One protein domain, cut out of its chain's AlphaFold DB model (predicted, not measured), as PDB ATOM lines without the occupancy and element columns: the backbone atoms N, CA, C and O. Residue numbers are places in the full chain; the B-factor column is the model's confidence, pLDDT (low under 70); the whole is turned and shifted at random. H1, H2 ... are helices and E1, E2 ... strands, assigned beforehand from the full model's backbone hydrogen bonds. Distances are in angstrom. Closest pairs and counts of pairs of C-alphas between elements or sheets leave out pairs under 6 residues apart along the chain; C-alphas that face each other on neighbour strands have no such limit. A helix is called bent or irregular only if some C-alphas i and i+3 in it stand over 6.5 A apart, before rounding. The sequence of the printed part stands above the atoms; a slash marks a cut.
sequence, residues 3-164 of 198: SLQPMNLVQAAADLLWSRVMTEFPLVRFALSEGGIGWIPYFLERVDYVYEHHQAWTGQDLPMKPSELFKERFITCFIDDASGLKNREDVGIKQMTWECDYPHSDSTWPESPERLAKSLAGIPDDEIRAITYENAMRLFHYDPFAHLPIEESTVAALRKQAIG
ATOM      1  N   SER A   3      -1.779 -30.775 112.444       81.50
ATOM      2  CA  SER A   3      -0.321 -30.696 112.263       81.50
ATOM      3  C   SER A   3       0.532 -31.413 113.321       81.50
ATOM      4  O   SER A   3       1.717 -31.626 113.083       81.50
ATOM      5  N   LEU A   4      -0.024 -31.759 114.488       83.56
ATOM      6  CA  LEU A   4       0.694 -32.449 115.566       83.56
ATOM      7  C   LEU A   4       0.326 -33.933 115.701       83.56
ATOM      8  O   LEU A   4       0.864 -34.588 116.592       83.56
ATOM      9  N   GLN A   5      -0.555 -34.480 114.857       82.31
ATOM     10  CA  GLN A   5      -0.935 -35.899 114.921       82.31
ATOM     11  C   GLN A   5       0.275 -36.849 114.911       82.31
ATOM     12  O   GLN A   5       0.358 -37.667 115.835       82.31
ATOM     13  N   PRO A   6       1.284 -36.680 114.029       84.38
ATOM     14  CA  PRO A   6       2.479 -37.524 114.060       84.38
ATOM     15  C   PRO A   6       3.224 -37.479 115.403       84.38
ATOM     16  O   PRO A   6       3.760 -38.484 115.858       84.38
ATOM     17  N   MET A   7       3.225 -36.332 116.092       89.06
ATOM     18  CA  MET A   7       3.916 -36.173 117.382       89.06
ATOM     19  C   MET A   7       3.213 -36.908 118.526       89.06
ATOM     20  O   MET A   7       3.864 -37.374 119.463       89.06
ATOM     21  N   ASN A   8       1.888 -37.044 118.460       90.25
ATOM     22  CA  ASN A   8       1.153 -37.892 119.397       90.25
ATOM     23  C   ASN A   8       1.443 -39.371 119.132       90.25
ATOM     24  O   ASN A   8       1.584 -40.155 120.068       90.25
ATOM     25  N   LEU A   9       1.587 -39.741 117.860       93.19
ATOM     26  CA  LEU A   9       1.882 -41.110 117.474       93.19
ATOM     27  C   LEU A   9       3.274 -41.571 117.916       93.19
ATOM     28  O   LEU A   9       3.426 -42.718 118.323       93.19
ATOM     29  N   VAL A  10       4.267 -40.675 117.908       95.88
ATOM     30  CA  VAL A  10       5.609 -40.950 118.455       95.88
ATOM     31  C   VAL A  10       5.518 -41.399 119.918       95.88
ATOM     32  O   VAL A  10       6.189 -42.348 120.317       95.88
ATOM     33  N   GLN A  11       4.670 -40.744 120.719       95.62
ATOM     34  CA  GLN A  11       4.465 -41.107 122.126       95.62
ATOM     35  C   GLN A  11       3.800 -42.482 122.250       95.62
ATOM     36  O   GLN A  11       4.305 -43.334 122.972       95.62
ATOM     37  N   ALA A  12       2.734 -42.735 121.484       96.19
ATOM     38  CA  ALA A  12       2.072 -44.040 121.480       96.19
ATOM     39  C   ALA A  12       3.020 -45.174 121.040       96.19
ATOM     40  O   ALA A  12       3.031 -46.249 121.637       96.19
ATOM     41  N   ALA A  13       3.850 -44.930 120.023       97.56
ATOM     42  CA  ALA A  13       4.866 -45.868 119.565       97.56
ATOM     43  C   ALA A  13       5.912 -46.156 120.649       97.56
ATOM     44  O   ALA A  13       6.267 -47.317 120.844       97.56
ATOM     45  N   ALA A  14       6.375 -45.130 121.373       97.12
ATOM     46  CA  ALA A  14       7.278 -45.301 122.506       97.12
ATOM     47  C   ALA A  14       6.640 -46.170 123.598       97.12
ATOM     48  O   ALA A  14       7.238 -47.161 124.013       97.12
ATOM     49  N   ASP A  15       5.421 -45.834 124.026       96.88
ATOM     50  CA  ASP A  15       4.716 -46.556 125.087       96.88
ATOM     51  C   ASP A  15       4.541 -48.036 124.734       96.88
ATOM     52  O   ASP A  15       4.817 -48.908 125.558       96.88
ATOM     53  N   LEU A  16       4.141 -48.334 123.494       97.25
ATOM     54  CA  LEU A  16       3.997 -49.706 123.011       97.25
ATOM     55  C   LEU A  16       5.343 -50.428 122.941       97.25
ATOM     56  O   LEU A  16       5.446 -51.540 123.456       97.25
ATOM     57  N   LEU A  17       6.368 -49.804 122.351       97.25
ATOM     58  CA  LEU A  17       7.691 -50.405 122.158       97.25
ATOM     59  C   LEU A  17       8.362 -50.779 123.487       97.25
ATOM     60  O   LEU A  17       8.990 -51.831 123.579       97.25
ATOM     61  N   TRP A  18       8.202 -49.943 124.514       95.69
ATOM     62  CA  TRP A  18       8.754 -50.180 125.853       95.69
ATOM     63  C   TRP A  18       7.853 -51.023 126.758       95.69
ATOM     64  O   TRP A  18       8.228 -51.341 127.890       95.69
ATOM     65  N   SER A  19       6.654 -51.373 126.292       94.88
ATOM     66  CA  SER A  19       5.729 -52.190 127.064       94.88
ATOM     67  C   SER A  19       6.121 -53.667 127.046       94.88
ATOM     68  O   SER A  19       6.691 -54.193 126.089       94.88
ATOM     69  N   ARG A  20       5.685 -54.387 128.084       94.12
ATOM     70  CA  ARG A  20       5.803 -55.852 128.162       94.12
ATOM     71  C   ARG A  20       5.045 -56.582 127.055       94.12
ATOM     72  O   ARG A  20       5.323 -57.749 126.814       94.12
ATOM     73  N   VAL A  21       4.120 -55.921 126.353       95.62
ATOM     74  CA  VAL A  21       3.378 -56.551 125.251       95.62
ATOM     75  C   VAL A  21       4.336 -57.042 124.163       95.62
ATOM     76  O   VAL A  21       4.119 -58.109 123.593       95.62
ATOM     77  N   MET A  22       5.437 -56.318 123.944       94.62
ATOM     78  CA  MET A  22       6.451 -56.670 122.952       94.62
ATOM     79  C   MET A  22       7.208 -57.963 123.275       94.62
ATOM     80  O   MET A  22       7.668 -58.640 122.356       94.62
ATOM     81  N   THR A  23       7.330 -58.320 124.555       93.38
ATOM     82  CA  THR A  23       8.023 -59.536 125.006       93.38
ATOM     83  C   THR A  23       7.054 -60.680 125.306       93.38
ATOM     84  O   THR A  23       7.356 -61.835 125.015       93.38
ATOM     85  N   GLU A  24       5.863 -60.380 125.826       95.81
ATOM     86  CA  GLU A  24       4.843 -61.376 126.180       95.81
ATOM     87  C   GLU A  24       4.055 -61.900 124.978       95.81
ATOM     88  O   GLU A  24       3.594 -63.043 124.998       95.81
ATOM     89  N   PHE A  25       3.929 -61.105 123.911       97.00
ATOM     90  CA  PHE A  25       3.208 -61.482 122.697       97.00
ATOM     91  C   PHE A  25       4.119 -61.354 121.469       97.00
ATOM     92  O   PHE A  25       3.931 -60.453 120.655       97.00
ATOM     93  N   PRO A  26       5.079 -62.276 121.261       94.19
ATOM     94  CA  PRO A  26       6.129 -62.116 120.251       94.19
ATOM     95  C   PRO A  26       5.647 -61.978 118.802       94.19
ATOM     96  O   PRO A  26       6.434 -61.592 117.943       94.19
ATOM     97  N   LEU A  27       4.386 -62.315 118.514       94.94
ATOM     98  CA  LEU A  27       3.782 -62.251 117.178       94.94
ATOM     99  C   LEU A  27       2.862 -61.037 116.970       94.94
ATOM    100  O   LEU A  27       2.373 -60.847 115.855       94.94
ATOM    101  N   VAL A  28       2.598 -60.241 118.014       97.06
ATOM    102  CA  VAL A  28       1.717 -59.069 117.919       97.06
ATOM    103  C   VAL A  28       2.311 -58.030 116.972       97.06
ATOM    104  O   VAL A  28       3.526 -57.858 116.906       97.06
ATOM    105  N   ARG A  29       1.463 -57.329 116.220       97.38
ATOM    106  CA  ARG A  29       1.869 -56.181 115.406       97.38
ATOM    107  C   ARG A  29       0.937 -55.013 115.666       97.38
ATOM    108  O   ARG A  29      -0.245 -55.221 115.929       97.38
ATOM    109  N   PHE A  30       1.469 -53.804 115.549       97.94
ATOM    110  CA  PHE A  30       0.719 -52.565 115.728       97.94
ATOM    111  C   PHE A  30       0.692 -51.791 114.422       97.94
ATOM    112  O   PHE A  30       1.744 -51.518 113.855       97.94
ATOM    113  N   ALA A  31      -0.500 -51.438 113.950       97.06
ATOM    114  CA  ALA A  31      -0.656 -50.527 112.826       97.06
ATOM    115  C   ALA A  31      -0.805 -49.097 113.334       97.06
ATOM    116  O   ALA A  31      -1.689 -48.794 114.134       97.06
ATOM    117  N   LEU A  32       0.089 -48.236 112.871       96.00
ATOM    118  CA  LEU A  32       0.142 -46.821 113.185       96.00
ATOM    119  C   LEU A  32      -0.510 -46.039 112.035       96.00
ATOM    120  O   LEU A  32       0.198 -45.604 111.128       96.00
ATOM    121  N   SER A  33      -1.847 -45.935 112.063       92.69
ATOM    122  CA  SER A  33      -2.652 -45.226 111.045       92.69
ATOM    123  C   SER A  33      -2.526 -43.708 111.153       92.69
ATOM    124  O   SER A  33      -2.349 -43.209 112.267       92.69
ATOM    125  N   GLU A  34      -2.650 -42.985 110.034       90.94
ATOM    126  CA  GLU A  34      -2.610 -41.509 109.973       90.94
ATOM    127  C   GLU A  34      -1.339 -40.931 110.622       90.94
ATOM    128  O   GLU A  34      -1.309 -39.861 111.240       90.94
ATOM    129  N   GLY A  35      -0.261 -41.715 110.561       89.62
ATOM    130  CA  GLY A  35       0.879 -41.532 111.444       89.62
ATOM    131  C   GLY A  35       1.979 -40.642 110.898       89.62
ATOM    132  O   GLY A  35       2.763 -40.066 111.665       89.62
ATOM    133  N   GLY A  36       2.071 -40.573 109.571       94.19
ATOM    134  CA  GLY A  36       3.271 -40.114 108.891       94.19
ATOM    135  C   GLY A  36       4.480 -41.001 109.204       94.19
ATOM    136  O   GLY A  36       4.503 -41.802 110.140       94.19
ATOM    137  N   ILE A  37       5.530 -40.838 108.412       97.06
ATOM    138  CA  ILE A  37       6.731 -41.674 108.492       97.06
ATOM    139  C   ILE A  37       8.019 -40.862 108.661       97.06
ATOM    140  O   ILE A  37       9.050 -41.414 109.041       97.06
ATOM    141  N   GLY A  38       7.984 -39.544 108.456       96.50
ATOM    142  CA  GLY A  38       9.156 -38.670 108.502       96.50
ATOM    143  C   GLY A  38       9.819 -38.542 109.875       96.50
ATOM    144  O   GLY A  38      10.999 -38.209 109.949       96.50
ATOM    145  N   TRP A  39       9.100 -38.828 110.964       96.94
ATOM    146  CA  TRP A  39       9.643 -38.795 112.329       96.94
ATOM    147  C   TRP A  39      10.391 -40.080 112.714       96.94
ATOM    148  O   TRP A  39      11.202 -40.067 113.642       96.94
ATOM    149  N   ILE A  40      10.121 -41.185 112.012       98.19
ATOM    150  CA  ILE A  40      10.557 -42.527 112.404       98.19
ATOM    151  C   ILE A  40      12.083 -42.648 112.456       98.19
ATOM    152  O   ILE A  40      12.563 -43.135 113.476       98.19
ATOM    153  N   PRO A  41      12.877 -42.178 111.468       98.12
ATOM    154  CA  PRO A  41      14.330 -42.350 111.513       98.12
ATOM    155  C   PRO A  41      14.952 -41.773 112.791       98.12
ATOM    156  O   PRO A  41      15.718 -42.450 113.474       98.12
ATOM    157  N   TYR A  42      14.535 -40.561 113.172       97.50
ATOM    158  CA  TYR A  42      14.986 -39.941 114.414       97.50
ATOM    159  C   TYR A  42      14.525 -40.722 115.649       97.50
ATOM    160  O   TYR A  42      15.300 -40.922 116.581       97.50
ATOM    161  N   PHE A  43      13.274 -41.185 115.672       98.19
ATOM    162  CA  PHE A  43      12.772 -41.983 116.785       98.19
ATOM    163  C   PHE A  43      13.561 -43.280 116.976       98.19
ATOM    164  O   PHE A  43      13.938 -43.573 118.106       98.19
ATOM    165  N   LEU A  44      13.854 -44.010 115.894       98.56
ATOM    166  CA  LEU A  44      14.620 -45.259 115.943       98.56
ATOM    167  C   LEU A  44      16.042 -45.038 116.461       98.56
ATOM    168  O   LEU A  44      16.484 -45.769 117.345       98.56
ATOM    169  N   GLU A  45      16.720 -43.987 115.992       98.25
ATOM    170  CA  GLU A  45      18.010 -43.560 116.552       98.25
ATOM    171  C   GLU A  45      17.890 -43.307 118.062       98.25
ATOM    172  O   GLU A  45      18.731 -43.730 118.862       98.25
ATOM    173  N   ARG A  46      16.813 -42.632 118.475       98.12
ATOM    174  CA  ARG A  46      16.660 -42.191 119.855       98.12
ATOM    175  C   ARG A  46      16.329 -43.315 120.824       98.12
ATOM    176  O   ARG A  46      16.850 -43.288 121.941       98.12
ATOM    177  N   VAL A  47      15.510 -44.288 120.427       98.06
ATOM    178  CA  VAL A  47      15.177 -45.444 121.276       98.06
ATOM    179  C   VAL A  47      16.363 -46.384 121.441       98.06
ATOM    180  O   VAL A  47      16.586 -46.854 122.555       98.06
ATOM    181  N   ASP A  48      17.177 -46.577 120.402       98.25
ATOM    182  CA  ASP A  48      18.412 -47.360 120.500       98.25
ATOM    183  C   ASP A  48      19.424 -46.679 121.420       98.25
ATOM    184  O   ASP A  48      19.947 -47.317 122.333       98.25
ATOM    185  N   TYR A  49      19.634 -45.365 121.260       98.06
ATOM    186  CA  TYR A  49      20.481 -44.594 122.170       98.06
ATOM    187  C   TYR A  49      20.022 -44.761 123.625       98.06
ATOM    188  O   TYR A  49      20.833 -45.024 124.513       98.06
ATOM    189  N   VAL A  50      18.719 -44.617 123.886       97.12
ATOM    190  CA  VAL A  50      18.160 -44.759 125.237       97.12
ATOM    191  C   VAL A  50      18.362 -46.177 125.769       97.12
ATOM    192  O   VAL A  50      18.759 -46.333 126.923       97.12
ATOM    193  N   TYR A  51      18.145 -47.199 124.941       97.06
ATOM    194  CA  TYR A  51      18.370 -48.587 125.324       97.06
ATOM    195  C   TYR A  51      19.818 -48.824 125.745       97.06
ATOM    196  O   TYR A  51      20.078 -49.262 126.863       97.06
ATOM    197  N   GLU A  52      20.764 -48.452 124.882       96.19
ATOM    198  CA  GLU A  52      22.194 -48.664 125.099       96.19
ATOM    199  C   GLU A  52      22.683 -47.987 126.384       96.19
ATOM    200  O   GLU A  52      23.474 -48.573 127.123       96.19
ATOM    201  N   HIS A  53      22.164 -46.793 126.691       96.44
ATOM    202  CA  HIS A  53      22.589 -46.022 127.856       96.44
ATOM    203  C   HIS A  53      21.881 -46.418 129.146       96.44
ATOM    204  O   HIS A  53      22.484 -46.274 130.202       96.44
ATOM    205  N   HIS A  54      20.626 -46.872 129.100       94.69
ATOM    206  CA  HIS A  54      19.806 -47.013 130.306       94.69
ATOM    207  C   HIS A  54      19.424 -48.456 130.666       94.69
ATOM    208  O   HIS A  54      19.010 -48.682 131.804       94.69
ATOM    209  N   GLN A  55      19.600 -49.434 129.766       92.44
ATOM    210  CA  GLN A  55      19.189 -50.834 129.993       92.44
ATOM    211  C   GLN A  55      19.703 -51.425 131.319       92.44
ATOM    212  O   GLN A  55      18.970 -52.134 132.006       92.44
ATOM    213  N   ALA A  56      20.926 -51.069 131.734       90.81
ATOM    214  CA  ALA A  56      21.577 -51.615 132.926       90.81
ATOM    215  C   ALA A  56      20.847 -51.304 134.249       90.81
ATOM    216  O   ALA A  56      21.030 -52.029 135.226       90.81
ATOM    217  N   TRP A  57      20.032 -50.245 134.303       92.38
ATOM    218  CA  TRP A  57      19.272 -49.863 135.504       92.38
ATOM    219  C   TRP A  57      17.764 -49.748 135.279       92.38
ATOM    220  O   TRP A  57      17.022 -49.665 136.255       92.38
ATOM    221  N   THR A  58      17.286 -49.755 134.033       90.81
ATOM    222  CA  THR A  58      15.847 -49.874 133.745       90.81
ATOM    223  C   THR A  58      15.365 -51.322 133.798       90.81
ATOM    224  O   THR A  58      14.166 -51.544 133.941       90.81
ATOM    225  N   GLY A  59      16.277 -52.298 133.691       89.00
ATOM    226  CA  GLY A  59      15.933 -53.721 133.643       89.00
ATOM    227  C   GLY A  59      15.175 -54.110 132.372       89.00
ATOM    228  O   GLY A  59      14.491 -55.130 132.363       89.00
ATOM    229  N   GLN A  60      15.253 -53.278 131.328       89.88
ATOM    230  CA  GLN A  60      14.666 -53.571 130.026       89.88
ATOM    231  C   GLN A  60      15.394 -54.759 129.394       89.88
ATOM    232  O   GLN A  60      16.617 -54.742 129.278       89.88
ATOM    233  N   ASP A  61      14.624 -55.766 128.992       89.19
ATOM    234  CA  ASP A  61      15.112 -57.020 128.416       89.19
ATOM    235  C   ASP A  61      14.364 -57.275 127.103       89.19
ATOM    236  O   ASP A  61      13.325 -57.939 127.061       89.19
ATOM    237  N   LEU A  62      14.835 -56.626 126.035       93.56
ATOM    238  CA  LEU A  62      14.272 -56.772 124.696       93.56
ATOM    239  C   LEU A  62      15.035 -57.857 123.922       93.56
ATOM    240  O   LEU A  62      16.257 -57.956 124.043       93.56
ATOM    241  N   PRO A  63      14.356 -58.636 123.060       92.75
ATOM    242  CA  PRO A  63      14.988 -59.735 122.324       92.75
ATOM    243  C   PRO A  63      15.987 -59.270 121.248       92.75
ATOM    244  O   PRO A  63      16.744 -60.085 120.723       92.75
ATOM    245  N   MET A  64      15.964 -57.985 120.888       95.31
ATOM    246  CA  MET A  64      16.827 -57.342 119.894       95.31
ATOM    247  C   MET A  64      16.845 -55.822 120.126       95.31
ATOM    248  O   MET A  64      16.205 -55.348 121.072       95.31
ATOM    249  N   LYS A  65      17.541 -55.039 119.285       96.88
ATOM    250  CA  LYS A  65      17.508 -53.577 119.438       96.88
ATOM    251  C   LYS A  65      16.071 -53.051 119.291       96.88
ATOM    252  O   LYS A  65      15.332 -53.552 118.439       96.88
ATOM    253  N   PRO A  66      15.660 -52.029 120.066       97.88
ATOM    254  CA  PRO A  66      14.319 -51.468 119.940       97.88
ATOM    255  C   PRO A  66      13.998 -50.997 118.514       97.88
ATOM    256  O   PRO A  66      12.867 -51.169 118.064       97.88
ATOM    257  N   SER A  67      14.975 -50.464 117.773       98.38
ATOM    258  CA  SER A  67      14.783 -50.076 116.372       98.38
ATOM    259  C   SER A  67      14.461 -51.257 115.451       98.38
ATOM    260  O   SER A  67      13.568 -51.164 114.606       98.38
ATOM    261  N   GLU A  68      15.150 -52.385 115.621       97.88
ATOM    262  CA  GLU A  68      14.904 -53.610 114.862       97.88
ATOM    263  C   GLU A  68      13.534 -54.189 115.213       97.88
ATOM    264  O   GLU A  68      12.754 -54.529 114.321       97.88
ATOM    265  N   LEU A  69      13.202 -54.202 116.507       97.44
ATOM    266  CA  LEU A  69      11.908 -54.653 116.996       97.44
ATOM    267  C   LEU A  69      10.773 -53.792 116.432       97.44
ATOM    268  O   LEU A  69       9.752 -54.326 115.995       97.44
ATOM    269  N   PHE A  70      10.970 -52.471 116.361       98.25
ATOM    270  CA  PHE A  70      10.028 -51.560 115.721       98.25
ATOM    271  C   PHE A  70       9.828 -51.915 114.242       98.25
ATOM    272  O   PHE A  70       8.700 -52.164 113.817       98.25
ATOM    273  N   LYS A  71      10.921 -52.035 113.472       97.69
ATOM    274  CA  LYS A  71      10.887 -52.419 112.047       97.69
ATOM    275  C   LYS A  71      10.286 -53.810 111.810       97.69
ATOM    276  O   LYS A  71       9.860 -54.122 110.698       97.69
ATOM    277  N   GLU A  72      10.233 -54.672 112.820       96.75
ATOM    278  CA  GLU A  72       9.624 -55.998 112.709       96.75
ATOM    279  C   GLU A  72       8.132 -56.026 113.097       96.75
ATOM    280  O   GLU A  72       7.385 -56.896 112.624       96.75
ATOM    281  N   ARG A  73       7.686 -55.113 113.969       96.94
ATOM    282  CA  ARG A  73       6.392 -55.212 114.673       96.94
ATOM    283  C   ARG A  73       5.441 -54.042 114.439       96.94
ATOM    284  O   ARG A  73       4.249 -54.198 114.699       96.94
ATOM    285  N   PHE A  74       5.918 -52.914 113.931       98.12
ATOM    286  CA  PHE A  74       5.087 -51.742 113.676       98.12
ATOM    287  C   PHE A  74       4.862 -51.574 112.180       98.12
ATOM    288  O   PHE A  74       5.812 -51.444 111.417       98.12
ATOM    289  N   ILE A  75       3.593 -51.588 111.785       98.25
ATOM    290  CA  ILE A  75       3.113 -51.269 110.443       98.25
ATOM    291  C   ILE A  75       2.917 -49.763 110.395       98.25
ATOM    292  O   ILE A  75       2.247 -49.196 111.259       98.25
ATOM    293  N   THR A  76       3.519 -49.117 109.408       97.62
ATOM    294  CA  THR A  76       3.555 -47.660 109.307       97.62
ATOM    295  C   THR A  76       2.847 -47.226 108.042       97.62
ATOM    296  O   THR A  76       2.836 -47.950 107.041       97.62
ATOM    297  N   CYS A  77       2.235 -46.051 108.083       95.06
ATOM    298  CA  CYS A  77       1.570 -45.515 106.913       95.06
ATOM    299  C   CYS A  77       1.641 -44.000 106.825       95.06
ATOM    300  O   CYS A  77       2.022 -43.303 107.772       95.06
ATOM    301  N   PHE A  78       1.364 -43.521 105.621       95.69
ATOM    302  CA  PHE A  78       1.418 -42.118 105.268       95.69
ATOM    303  C   PHE A  78       0.427 -41.818 104.149       95.69
ATOM    304  O   PHE A  78       0.184 -42.661 103.282       95.69
ATOM    305  N   ILE A  79      -0.061 -40.579 104.146       94.50
ATOM    306  CA  ILE A  79      -0.869 -40.017 103.064       94.50
ATOM    307  C   ILE A  79       0.054 -39.368 102.024       94.50
ATOM    308  O   ILE A  79       0.097 -39.787 100.866       94.50
ATOM    309  N   ASP A  80       0.834 -38.374 102.456       93.50
ATOM    310  CA  ASP A  80       1.881 -37.707 101.680       93.50
ATOM    311  C   ASP A  80       2.999 -37.253 102.633       93.50
ATOM    312  O   ASP A  80       2.765 -36.464 103.548       93.50
ATOM    313  N   ASP A  81       4.210 -37.789 102.461       95.00
ATOM    314  CA  ASP A  81       5.333 -37.543 103.373       95.00
ATOM    315  C   ASP A  81       6.677 -37.624 102.639       95.00
ATOM    316  O   ASP A  81       7.381 -38.637 102.651       95.00
ATOM    317  N   ALA A  82       7.051 -36.524 101.981       95.81
ATOM    318  CA  ALA A  82       8.307 -36.432 101.237       95.81
ATOM    319  C   ALA A  82       9.547 -36.683 102.120       95.81
ATOM    320  O   ALA A  82      10.535 -37.256 101.655       95.81
ATOM    321  N   SER A  83       9.502 -36.273 103.393       96.19
ATOM    322  CA  SER A  83      10.609 -36.467 104.332       96.19
ATOM    323  C   SER A  83      10.801 -37.943 104.659       96.19
ATOM    324  O   SER A  83      11.927 -38.436 104.614       96.19
ATOM    325  N   GLY A  84       9.725 -38.669 104.959       96.94
ATOM    326  CA  GLY A  84       9.829 -40.095 105.238       96.94
ATOM    327  C   GLY A  84      10.100 -40.934 103.993       96.94
ATOM    328  O   GLY A  84      10.900 -41.858 104.077       96.94
ATOM    329  N   LEU A  85       9.560 -40.572 102.823       97.94
ATOM    330  CA  LEU A  85       9.888 -41.246 101.557       97.94
ATOM    331  C   LEU A  85      11.368 -41.095 101.189       97.94
ATOM    332  O   LEU A  85      12.017 -42.060 100.781       97.94
ATOM    333  N   LYS A  86      11.950 -39.910 101.406       97.81
ATOM    334  CA  LYS A  86      13.392 -39.698 101.221       97.81
ATOM    335  C   LYS A  86      14.236 -40.622 102.110       97.81
ATOM    336  O   LYS A  86      15.298 -41.053 101.677       97.81
ATOM    337  N   ASN A  87      13.756 -40.942 103.314       98.00
ATOM    338  CA  ASN A  87      14.444 -41.784 104.301       98.00
ATOM    339  C   ASN A  87      13.806 -43.183 104.445       98.00
ATOM    340  O   ASN A  87      13.922 -43.822 105.488       98.00
ATOM    341  N   ARG A  88      13.094 -43.671 103.420       98.00
ATOM    342  CA  ARG A  88      12.265 -44.893 103.494       98.00
ATOM    343  C   ARG A  88      13.022 -46.160 103.907       98.00
ATOM    344  O   ARG A  88      12.450 -47.034 104.557       98.00
ATOM    345  N   GLU A  89      14.305 -46.250 103.567       96.94
ATOM    346  CA  GLU A  89      15.185 -47.354 103.972       96.94
ATOM    347  C   GLU A  89      15.404 -47.358 105.495       96.94
ATOM    348  O   GLU A  89      15.273 -48.398 106.149       96.94
ATOM    349  N   ASP A  90      15.617 -46.177 106.082       97.94
ATOM    350  CA  ASP A  90      15.750 -46.003 107.528       97.94
ATOM    351  C   ASP A  90      14.423 -46.223 108.253       97.94
ATOM    352  O   ASP A  90      14.424 -46.795 109.343       97.94
ATOM    353  N   VAL A  91      13.296 -45.844 107.641       98.00
ATOM    354  CA  VAL A  91      11.952 -46.135 108.167       98.00
ATOM    355  C   VAL A  91      11.688 -47.644 108.211       98.00
ATOM    356  O   VAL A  91      11.179 -48.155 109.206       98.00
ATOM    357  N   GLY A  92      12.058 -48.366 107.151       97.44
ATOM    358  CA  GLY A  92      11.804 -49.797 106.998       97.44
ATOM    359  C   GLY A  92      10.681 -50.088 106.002       97.44
ATOM    360  O   GLY A  92       9.526 -50.284 106.374       97.44
ATOM    361  N   ILE A  93      11.051 -50.209 104.724       97.75
ATOM    362  CA  ILE A  93      10.133 -50.424 103.589       97.75
ATOM    363  C   ILE A  93       9.200 -51.620 103.806       97.75
ATOM    364  O   ILE A  93       8.032 -51.559 103.448       97.75
ATOM    365  N   LYS A  94       9.670 -52.701 104.437       97.88
ATOM    366  CA  LYS A  94       8.881 -53.928 104.638       97.88
ATOM    367  C   LYS A  94       7.622 -53.722 105.492       97.88
ATOM    368  O   LYS A  94       6.714 -54.539 105.416       97.88
ATOM    369  N   GLN A  95       7.544 -52.689 106.322       97.81
ATOM    370  CA  GLN A  95       6.333 -52.412 107.108       97.81
ATOM    371  C   GLN A  95       5.578 -51.175 106.637       97.81
ATOM    372  O   GLN A  95       4.524 -50.855 107.181       97.81
ATOM    373  N   MET A  96       6.123 -50.486 105.637       98.19
ATOM    374  CA  MET A  96       5.565 -49.255 105.118       98.19
ATOM    375  C   MET A  96       4.382 -49.563 104.206       98.19
ATOM    376  O   MET A  96       4.471 -50.396 103.303       98.19
ATOM    377  N   THR A  97       3.284 -48.863 104.430       98.00
ATOM    378  CA  THR A  97       2.077 -48.907 103.607       98.00
ATOM    379  C   THR A  97       1.673 -47.488 103.230       98.00
ATOM    380  O   THR A  97       1.976 -46.539 103.948       98.00
ATOM    381  N   TRP A  98       1.025 -47.316 102.086       97.50
ATOM    382  CA  TRP A  98       0.357 -46.061 101.758       97.50
ATOM    383  C   TRP A  98      -1.107 -46.100 102.205       97.50
ATOM    384  O   TRP A  98      -1.755 -47.143 102.102       97.50
ATOM    385  N   GLU A  99      -1.642 -44.965 102.653       94.00
ATOM    386  CA  GLU A  99      -3.063 -44.818 102.966       94.00
ATOM    387  C   GLU A  99      -3.668 -43.584 102.279       94.00
ATOM    388  O   GLU A  99      -3.019 -42.562 102.072       94.00
ATOM    389  N   CYS A 100      -4.946 -43.680 101.914       93.12
ATOM    390  CA  CYS A 100      -5.690 -42.584 101.288       93.12
ATOM    391  C   CYS A 100      -6.369 -41.668 102.321       93.12
ATOM    392  O   CYS A 100      -6.627 -40.502 102.029       93.12
ATOM    393  N   ASP A 101      -6.711 -42.231 103.480       92.88
ATOM    394  CA  ASP A 101      -7.514 -41.632 104.555       92.88
ATOM    395  C   ASP A 101      -8.873 -41.036 104.125       92.88
ATOM    396  O   ASP A 101      -9.363 -40.029 104.626       92.88
ATOM    397  N   TYR A 102      -9.522 -41.650 103.135       91.94
ATOM    398  CA  TYR A 102     -10.867 -41.236 102.730       91.94
ATOM    399  C   TYR A 102     -11.900 -41.523 103.844       91.94
ATOM    400  O   TYR A 102     -11.904 -42.641 104.365       91.94
ATOM    401  N   PRO A 103     -12.856 -40.615 104.145       90.69
ATOM    402  CA  PRO A 103     -13.159 -39.345 103.474       90.69
ATOM    403  C   PRO A 103     -12.674 -38.105 104.246       90.69
ATOM    404  O   PRO A 103     -13.320 -37.055 104.174       90.69
ATOM    405  N   HIS A 104     -11.613 -38.217 105.047       88.56
ATOM    406  CA  HIS A 104     -11.154 -37.106 105.872       88.56
ATOM    407  C   HIS A 104     -10.690 -35.906 105.037       88.56
ATOM    408  O   HIS A 104     -10.414 -35.998 103.842       88.56
ATOM    409  N   SER A 105     -10.642 -34.734 105.672       84.19
ATOM    410  CA  SER A 105     -10.293 -33.478 104.997       84.19
ATOM    411  C   SER A 105      -8.821 -33.367 104.590       84.19
ATOM    412  O   SER A 105      -8.486 -32.519 103.769       84.19
ATOM    413  N   ASP A 106      -7.945 -34.148 105.212       84.62
ATOM    414  CA  ASP A 106      -6.517 -34.272 104.903       84.62
ATOM    415  C   ASP A 106      -6.225 -35.371 103.865       84.62
ATOM    416  O   ASP A 106      -5.132 -35.400 103.293       84.62
ATOM    417  N   SER A 107      -7.220 -36.208 103.558       89.44
ATOM    418  CA  SER A 107      -7.190 -37.129 102.430       89.44
ATOM    419  C   SER A 107      -6.819 -36.415 101.134       89.44
ATOM    420  O   SER A 107      -7.198 -35.273 100.863       89.44
ATOM    421  N   THR A 108      -6.130 -37.144 100.265       92.06
ATOM    422  CA  THR A 108      -5.834 -36.698  98.900       92.06
ATOM    423  C   THR A 108      -6.917 -37.088  97.893       92.06
ATOM    424  O   THR A 108      -6.794 -36.769  96.708       92.06
ATOM    425  N   TRP A 109      -7.993 -37.744  98.343       92.81
ATOM    426  CA  TRP A 109      -9.126 -38.098  97.493       92.81
ATOM    427  C   TRP A 109      -9.791 -36.834  96.915       92.81
ATOM    428  O   TRP A 109      -9.945 -35.844  97.628       92.81
ATOM    429  N   PRO A 110     -10.206 -36.829  95.633       93.25
ATOM    430  CA  PRO A 110     -10.251 -37.952  94.694       93.25
ATOM    431  C   PRO A 110      -8.968 -38.164  93.883       93.25
ATOM    432  O   PRO A 110      -8.947 -39.078  93.064       93.25
ATOM    433  N   GLU A 111      -7.930 -37.348  94.065       94.06
ATOM    434  CA  GLU A 111      -6.692 -37.322  93.260       94.06
ATOM    435  C   GLU A 111      -5.536 -38.110  93.903       94.06
ATOM    436  O   GLU A 111      -4.359 -37.886  93.601       94.06
ATOM    437  N   SER A 112      -5.854 -39.009  94.838       96.00
ATOM    438  CA  SER A 112      -4.867 -39.722  95.649       96.00
ATOM    439  C   SER A 112      -3.820 -40.460  94.811       96.00
ATOM    440  O   SER A 112      -2.631 -40.281  95.080       96.00
ATOM    441  N   PRO A 113      -4.193 -41.223  93.760       95.88
ATOM    442  CA  PRO A 113      -3.205 -41.913  92.935       95.88
ATOM    443  C   PRO A 113      -2.265 -40.960  92.189       95.88
ATOM    444  O   PRO A 113      -1.071 -41.227  92.085       95.88
ATOM    445  N   GLU A 114      -2.775 -39.838  91.678       95.62
ATOM    446  CA  GLU A 114      -1.991 -38.860  90.923       95.62
ATOM    447  C   GLU A 114      -1.029 -38.076  91.824       95.62
ATOM    448  O   GLU A 114       0.069 -37.710  91.395       95.62
ATOM    449  N   ARG A 115      -1.424 -37.818  93.075       96.31
ATOM    450  CA  ARG A 115      -0.549 -37.224  94.091       96.31
ATOM    451  C   ARG A 115       0.520 -38.209  94.542       96.31
ATOM    452  O   ARG A 115       1.699 -37.875  94.469       96.31
ATOM    453  N   LEU A 116       0.129 -39.433  94.887       97.25
ATOM    454  CA  LEU A 116       1.067 -40.476  95.291       97.25
ATOM    455  C   LEU A 116       2.107 -40.767  94.202       97.25
ATOM    456  O   LEU A 116       3.296 -40.841  94.498       97.25
ATOM    457  N   ALA A 117       1.690 -40.860  92.936       96.81
ATOM    458  CA  ALA A 117       2.604 -41.086  91.815       96.81
ATOM    459  C   ALA A 117       3.701 -40.010  91.712       96.81
ATOM    460  O   ALA A 117       4.827 -40.317  91.325       96.81
ATOM    461  N   LYS A 118       3.402 -38.756  92.082       96.88
ATOM    462  CA  LYS A 118       4.405 -37.682  92.146       96.88
ATOM    463  C   LYS A 118       5.354 -37.873  93.327       96.88
ATOM    464  O   LYS A 118       6.556 -37.702  93.151       96.88
ATOM    465  N   SER A 119       4.836 -38.238  94.499       96.44
ATOM    466  CA  SER A 119       5.645 -38.451  95.706       96.44
ATOM    467  C   SER A 119       6.578 -39.662  95.583       96.44
ATOM    468  O   SER A 119       7.677 -39.645  96.131       96.44
ATOM    469  N   LEU A 120       6.186 -40.685  94.814       97.25
ATOM    470  CA  LEU A 120       6.991 -41.886  94.554       97.25
ATOM    471  C   LEU A 120       7.964 -41.748  93.366       97.25
ATOM    472  O   LEU A 120       8.633 -42.715  93.001       97.25
ATOM    473  N   ALA A 121       8.061 -40.574  92.734       96.75
ATOM    474  CA  ALA A 121       8.914 -40.386  91.564       96.75
ATOM    475  C   ALA A 121      10.393 -40.694  91.876       96.75
ATOM    476  O   ALA A 121      11.000 -40.091  92.759       96.75
ATOM    477  N   GLY A 122      10.984 -41.615  91.108       96.50
ATOM    478  CA  GLY A 122      12.377 -42.043  91.273       96.50
ATOM    479  C   GLY A 122      12.592 -43.180  92.278       96.50
ATOM    480  O   GLY A 122      13.730 -43.614  92.439       96.50
ATOM    481  N   ILE A 123      11.533 -43.682  92.921       97.94
ATOM    482  CA  ILE A 123      11.583 -44.904  93.734       97.94
ATOM    483  C   ILE A 123      11.517 -46.135  92.804       97.94
ATOM    484  O   ILE A 123      10.755 -46.105  91.836       97.94
ATOM    485  N   PRO A 124      12.298 -47.205  93.055       98.25
ATOM    486  CA  PRO A 124      12.234 -48.444  92.279       98.25
ATOM    487  C   PRO A 124      10.838 -49.082  92.249       98.25
ATOM    488  O   PRO A 124      10.113 -49.070  93.246       98.25
ATOM    489  N   ASP A 125      10.474 -49.697  91.122       98.12
ATOM    490  CA  ASP A 125       9.143 -50.283  90.918       98.12
ATOM    491  C   ASP A 125       8.781 -51.352  91.959       98.12
ATOM    492  O   ASP A 125       7.615 -51.493  92.316       98.12
ATOM    493  N   ASP A 126       9.746 -52.142  92.437       98.44
ATOM    494  CA  ASP A 126       9.517 -53.150  93.475       98.44
ATOM    495  C   ASP A 126       9.184 -52.531  94.833       98.44
ATOM    496  O   ASP A 126       8.250 -52.984  95.494       98.44
ATOM    497  N   GLU A 127       9.852 -51.443  95.207       98.50
ATOM    498  CA  GLU A 127       9.514 -50.692  96.414       98.50
ATOM    499  C   GLU A 127       8.159 -49.988  96.277       98.50
ATOM    500  O   GLU A 127       7.378 -49.972  97.229       98.50
ATOM    501  N   ILE A 128       7.835 -49.461  95.090       98.19
ATOM    502  CA  ILE A 128       6.513 -48.885  94.815       98.19
ATOM    503  C   ILE A 128       5.427 -49.941  95.023       98.19
ATOM    504  O   ILE A 128       4.458 -49.674  95.735       98.19
ATOM    505  N   ARG A 129       5.568 -51.148  94.456       97.81
ATOM    506  CA  ARG A 129       4.587 -52.229  94.665       97.81
ATOM    507  C   ARG A 129       4.500 -52.640  96.135       97.81
ATOM    508  O   ARG A 129       3.389 -52.781  96.652       97.81
ATOM    509  N   ALA A 130       5.643 -52.746  96.818       98.44
ATOM    510  CA  ALA A 130       5.705 -53.036  98.247       98.44
ATOM    511  C   ALA A 130       4.880 -52.033  99.064       98.44
ATOM    512  O   ALA A 130       3.961 -52.433  99.778       98.44
ATOM    513  N   ILE A 131       5.165 -50.738  98.908       98.12
ATOM    514  CA  ILE A 131       4.529 -49.646  99.657       98.12
ATOM    515  C   ILE A 131       3.038 -49.523  99.321       98.12
ATOM    516  O   ILE A 131       2.219 -49.301 100.213       98.12
ATOM    517  N   THR A 132       2.676 -49.651  98.042       96.88
ATOM    518  CA  THR A 132       1.312 -49.354  97.579       96.88
ATOM    519  C   THR A 132       0.319 -50.483  97.820       96.88
ATOM    520  O   THR A 132      -0.844 -50.185  98.084       96.88
ATOM    521  N   TYR A 133       0.729 -51.757  97.749       96.75
ATOM    522  CA  TYR A 133      -0.217 -52.857  97.970       96.75
ATOM    523  C   TYR A 133       0.383 -54.165  98.507       96.75
ATOM    524  O   TYR A 133      -0.256 -54.796  99.348       96.75
ATOM    525  N   GLU A 134       1.586 -54.592  98.099       98.25
ATOM    526  CA  GLU A 134       2.088 -55.933  98.470       98.25
ATOM    527  C   GLU A 134       2.319 -56.061  99.989       98.25
ATOM    528  O   GLU A 134       2.036 -57.108 100.584       98.25
ATOM    529  N   ASN A 135       2.775 -54.991 100.657       98.44
ATOM    530  CA  ASN A 135       2.910 -54.988 102.114       98.44
ATOM    531  C   ASN A 135       1.555 -55.090 102.807       98.44
ATOM    532  O   ASN A 135       1.415 -55.909 103.713       98.44
ATOM    533  N   ALA A 136       0.560 -54.312 102.376       97.38
ATOM    534  CA  ALA A 136      -0.780 -54.361 102.952       97.38
ATOM    535  C   ALA A 136      -1.398 -55.759 102.789       97.38
ATOM    536  O   ALA A 136      -1.883 -56.332 103.765       97.38
ATOM    537  N   MET A 137      -1.279 -56.362 101.601       97.62
ATOM    538  CA  MET A 137      -1.746 -57.729 101.349       97.62
ATOM    539  C   MET A 137      -1.119 -58.738 102.315       97.62
ATOM    540  O   MET A 137      -1.814 -59.539 102.944       97.62
ATOM    541  N   ARG A 138       0.208 -58.681 102.474       97.81
ATOM    542  CA  ARG A 138       0.952 -59.591 103.350       97.81
ATOM    543  C   ARG A 138       0.648 -59.373 104.832       97.81
ATOM    544  O   ARG A 138       0.589 -60.346 105.579       97.81
ATOM    545  N   LEU A 139       0.539 -58.120 105.270       97.31
ATOM    546  CA  LEU A 139       0.415 -57.748 106.683       97.31
ATOM    547  C   LEU A 139      -1.003 -57.913 107.218       97.31
ATOM    548  O   LEU A 139      -1.168 -58.303 108.372       97.31
ATOM    549  N   PHE A 140      -2.006 -57.652 106.380       96.56
ATOM    550  CA  PHE A 140      -3.419 -57.779 106.733       96.56
ATOM    551  C   PHE A 140      -4.052 -59.071 106.211       96.56
ATOM    552  O   PHE A 140      -5.244 -59.287 106.408       96.56
ATOM    553  N   HIS A 141      -3.255 -59.946 105.586       96.50
ATOM    554  CA  HIS A 141      -3.693 -61.240 105.059       96.50
ATOM    555  C   HIS A 141      -4.898 -61.117 104.118       96.50
ATOM    556  O   HIS A 141      -5.848 -61.897 104.193       96.50
ATOM    557  N   TYR A 142      -4.850 -60.119 103.237       95.00
ATOM    558  CA  TYR A 142      -5.931 -59.789 102.319       95.00
ATOM    559  C   TYR A 142      -5.441 -59.841 100.874       95.00
ATOM    560  O   TYR A 142      -4.436 -59.217 100.539       95.00
ATOM    561  N   ASP A 143      -6.157 -60.571 100.022       95.75
ATOM    562  CA  ASP A 143      -5.900 -60.617  98.585       95.75
ATOM    563  C   ASP A 143      -7.016 -59.874  97.829       95.75
ATOM    564  O   ASP A 143      -8.089 -60.446  97.611       95.75
ATOM    565  N   PRO A 144      -6.804 -58.606  97.426       94.06
ATOM    566  CA  PRO A 144      -7.795 -57.874  96.645       94.06
ATOM    567  C   PRO A 144      -8.005 -58.490  95.256       94.06
ATOM    568  O   PRO A 144      -9.089 -58.349  94.684       94.06
ATOM    569  N   PHE A 145      -7.008 -59.201  94.719       96.19
ATOM    570  CA  PHE A 145      -7.052 -59.722  93.355       96.19
ATOM    571  C   PHE A 145      -7.906 -60.981  93.210       96.19
ATOM    572  O   PHE A 145      -8.322 -61.319  92.103       96.19
ATOM    573  N   ALA A 146      -8.265 -61.615  94.328       96.06
ATOM    574  CA  ALA A 146      -9.306 -62.637  94.367       96.06
ATOM    575  C   ALA A 146     -10.701 -62.080  94.012       96.06
ATOM    576  O   ALA A 146     -11.587 -62.845  93.626       96.06
ATOM    577  N   HIS A 147     -10.908 -60.764  94.151       94.69
ATOM    578  CA  HIS A 147     -12.184 -60.094  93.887       94.69
ATOM    579  C   HIS A 147     -12.175 -59.258  92.605       94.69
ATOM    580  O   HIS A 147     -13.190 -59.208  91.912       94.69
ATOM    581  N   LEU A 148     -11.052 -58.610  92.293       95.56
ATOM    582  CA  LEU A 148     -10.880 -57.807  91.087       95.56
ATOM    583  C   LEU A 148      -9.493 -58.079  90.493       95.56
ATOM    584  O   LEU A 148      -8.509 -57.756  91.151       95.56
ATOM    585  N   PRO A 149      -9.371 -58.637  89.275       96.50
ATOM    586  CA  PRO A 149      -8.069 -58.911  88.668       96.50
ATOM    587  C   PRO A 149      -7.145 -57.686  88.667       96.50
ATOM    588  O   PRO A 149      -7.605 -56.540  88.612       96.50
ATOM    589  N   ILE A 150      -5.830 -57.907  88.717       95.06
ATOM    590  CA  ILE A 150      -4.851 -56.812  88.819       95.06
ATOM    591  C   ILE A 150      -4.942 -55.844  87.632       95.06
ATOM    592  O   ILE A 150      -4.827 -54.631  87.808       95.06
ATOM    593  N   GLU A 151      -5.245 -56.351  86.435       95.62
ATOM    594  CA  GLU A 151      -5.429 -55.559  85.218       95.62
ATOM    595  C   GLU A 151      -6.633 -54.607  85.331       95.62
ATOM    596  O   GLU A 151      -6.608 -53.486  84.810       95.62
ATOM    597  N   GLU A 152      -7.667 -55.027  86.062       97.31
ATOM    598  CA  GLU A 152      -8.880 -54.250  86.334       97.31
ATOM    599  C   GLU A 152      -8.757 -53.361  87.581       97.31
ATOM    600  O   GLU A 152      -9.548 -52.435  87.760       97.31
ATOM    601  N   SER A 153      -7.730 -53.586  88.402       95.81
ATOM    602  CA  SER A 153      -7.438 -52.827  89.626       95.81
ATOM    603  C   SER A 153      -6.533 -51.610  89.394       95.81
ATOM    604  O   SER A 153      -6.190 -50.890  90.331       95.81
ATOM    605  N   THR A 154      -6.122 -51.355  88.150       95.81
ATOM    606  CA  THR A 154      -5.310 -50.177  87.820       95.81
ATOM    607  C   THR A 154      -6.106 -48.883  87.991       95.81
ATOM    608  O   THR A 154      -7.318 -48.845  87.773       95.81
ATOM    609  N   VAL A 155      -5.414 -47.775  88.287       94.94
ATOM    610  CA  VAL A 155      -6.035 -46.437  88.367       94.94
ATOM    611  C   VAL A 155      -6.852 -46.140  87.107       94.94
ATOM    612  O   VAL A 155      -8.001 -45.721  87.192       94.94
ATOM    613  N   ALA A 156      -6.299 -46.419  85.924       96.19
ATOM    614  CA  ALA A 156      -6.985 -46.185  84.657       96.19
ATOM    615  C   ALA A 156      -8.254 -47.043  84.489       96.19
ATOM    616  O   ALA A 156      -9.257 -46.545  83.976       96.19
ATOM    617  N   ALA A 157      -8.227 -48.314  84.903       97.00
ATOM    618  CA  ALA A 157      -9.394 -49.190  84.849       97.00
ATOM    619  C   ALA A 157     -10.488 -48.729  85.824       97.00
ATOM    620  O   ALA A 157     -11.634 -48.553  85.410       97.00
ATOM    621  N   LEU A 158     -10.128 -48.421  87.073       95.38
ATOM    622  CA  LEU A 158     -11.069 -47.957  88.096       95.38
ATOM    623  C   LEU A 158     -11.688 -46.593  87.748       95.38
ATOM    624  O   LEU A 158     -12.890 -46.392  87.913       95.38
ATOM    625  N   ARG A 159     -10.914 -45.664  87.170       95.25
ATOM    626  CA  ARG A 159     -11.437 -44.365  86.701       95.25
ATOM    627  C   ARG A 159     -12.492 -44.512  85.604       95.25
ATOM    628  O   ARG A 159     -13.451 -43.747  85.592       95.25
ATOM    629  N   LYS A 160     -12.360 -45.501  84.710       96.06
ATOM    630  CA  LYS A 160     -13.379 -45.781  83.678       96.06
ATOM    631  C   LYS A 160     -14.704 -46.263  84.273       96.06
ATOM    632  O   LYS A 160     -15.740 -46.058  83.651       96.06
ATOM    633  N   GLN A 161     -14.678 -46.880  85.453       94.25
ATOM    634  CA  GLN A 161     -15.887 -47.321  86.157       94.25
ATOM    635  C   GLN A 161     -16.562 -46.178  86.934       94.25
ATOM    636  O   GLN A 161     -17.764 -46.225  87.171       94.25
ATOM    637  N   ALA A 162     -15.814 -45.130  87.292       93.50
ATOM    638  CA  ALA A 162     -16.290 -43.997  88.090       93.50
ATOM    639  C   ALA A 162     -16.743 -42.779  87.252       93.50
ATOM    640  O   ALA A 162     -16.797 -41.655  87.754       93.50
ATOM    641  N   ILE A 163     -17.049 -42.965  85.963       93.69
ATOM    642  CA  ILE A 163     -17.495 -41.871  85.088       93.69
ATOM    643  C   ILE A 163     -18.840 -41.322  85.582       93.69
ATOM    644  O   ILE A 163     -19.786 -42.075  85.799       93.69
ATOM    645  N   GLY A 164     -18.935 -39.998  85.711       92.25
ATOM    646  CA  GLY A 164     -20.159 -39.314  86.139       92.25
ATOM    647  C   GLY A 164     -20.339 -39.205  87.656       92.25
ATOM    648  O   GLY A 164     -21.353 -38.670  88.094       92.25
TER     649      GLY A 164
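What this domain is: This is residues 3 to 164 of the 198 residues of the protein "Unannotated protein" of freshwater metagenome (UniProt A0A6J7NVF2). A short parallel sheet of three strands, E1, E2 and E3, forms the middle of an elongated, mostly helical domain, with H1, H3 and H4 grouped toward its E1 end and H8 packed beside its edge strand E3. The far end of H3, residues 53 to 58, sticks out at one end of the long axis, while H9 lies at the other end after a long link. The printed part has 162 residues with nine named helices and three named strands, in the order H1 H2 E1 H3 H4 E2 H5 H6 E3 H7 H8 H9, and its class is mostly helix. The whole is compact, with a radius of gyration of the C-alphas of 17.6 A, and spans 63 by 33 by 29 A.

Where its parts are: H1, residues 3 to 17, begins at C-alpha 3 at (-0.321, -30.696, 112.263) and is 23.5 A long. H2, residues 21 to 24, comes before the strand E1, residues 30 to 32. H3, residues 40 to 58, is the longest helix by residues; it is 23.2 A long and ends at C-alpha 58 at (15.847, -49.874, 133.745). H4, residues 66 to 73, runs directly into E2, residues 74 to 78, the longest strand at 13.3 A. H5, residues 82 to 86, and H6, residues 88 to 91, come before E3, residues 96 to 98. H7, residues 112 to 119, is 10.6 A long, and H8, residues 125 to 140, is 21.5 A long. H9, residues 155 to 161, ends at C-alpha 161 at (-15.887, -47.321, 86.157). H1, H3 and H8 are irregular: C-alphas 3 and 6 are 7.6 A apart, C-alphas 53 and 56 are 7.6 A apart, and C-alphas 132 and 135 are 7.4 A apart. H3 has a kink of 46 degrees near residue 52, and H8 one of 44 degrees near residue 133.

How they stand to each other: The sheet has the order E1 E2 E3, and E2 is its inner strand. E1 and E2 are parallel at 18 degrees, with N 75 and O 30 2.8 A apart, within hydrogen-bond range. E2 and E3 are parallel at 34 degrees, with N 97 and O 76 2.8 A apart, within range. E1, H3 H4, E2 and E2, H5 H6, E3 are strand-helix-strand units, two parallel neighbour strands with helices between, and both crossovers are right-handed. H8 is on the sheet but over none of its strands, at a height over the sheet of 4.0 A, only just above the sheet's level; its closest C-alphas to E3 are those of Ile 131 and Thr 97, 4.7 A apart. H1 is on the sheet too, and H4 only grazes it with residues 70 to 73. H3 touches H4 with its residues 44 to 51 alone, closest at the C-alphas of Leu 44 and Ser 67, 4.8 A apart, at a steep tilt of 59 degrees, opposite ways. H3 touches H6 with its residues 40 to 41 alone, closest at the C-alphas of Pro 41 and Val 91, 5.6 A apart. H2, H5, H7 and H9 touch no helix. Every O i to N i+4 pair is within hydrogen-bond range in H4, H5 and H9, against 9 of 11 in H1, 13 of 15 in H3, 3 of 4 in H7 and 9 of 12 in H8; H2 and H6 are too short for such a pair.

The domain as a whole: The two C-alphas farthest apart are those of Trp 57 and Gly 164, at 64.1 A. The printed part has no cut. The links from E3 to H7 and from H8 to H9 are long, and residues 146 to 151 stand free. The mean pLDDT of the printed part is 95.4, and no printed residue is under 70.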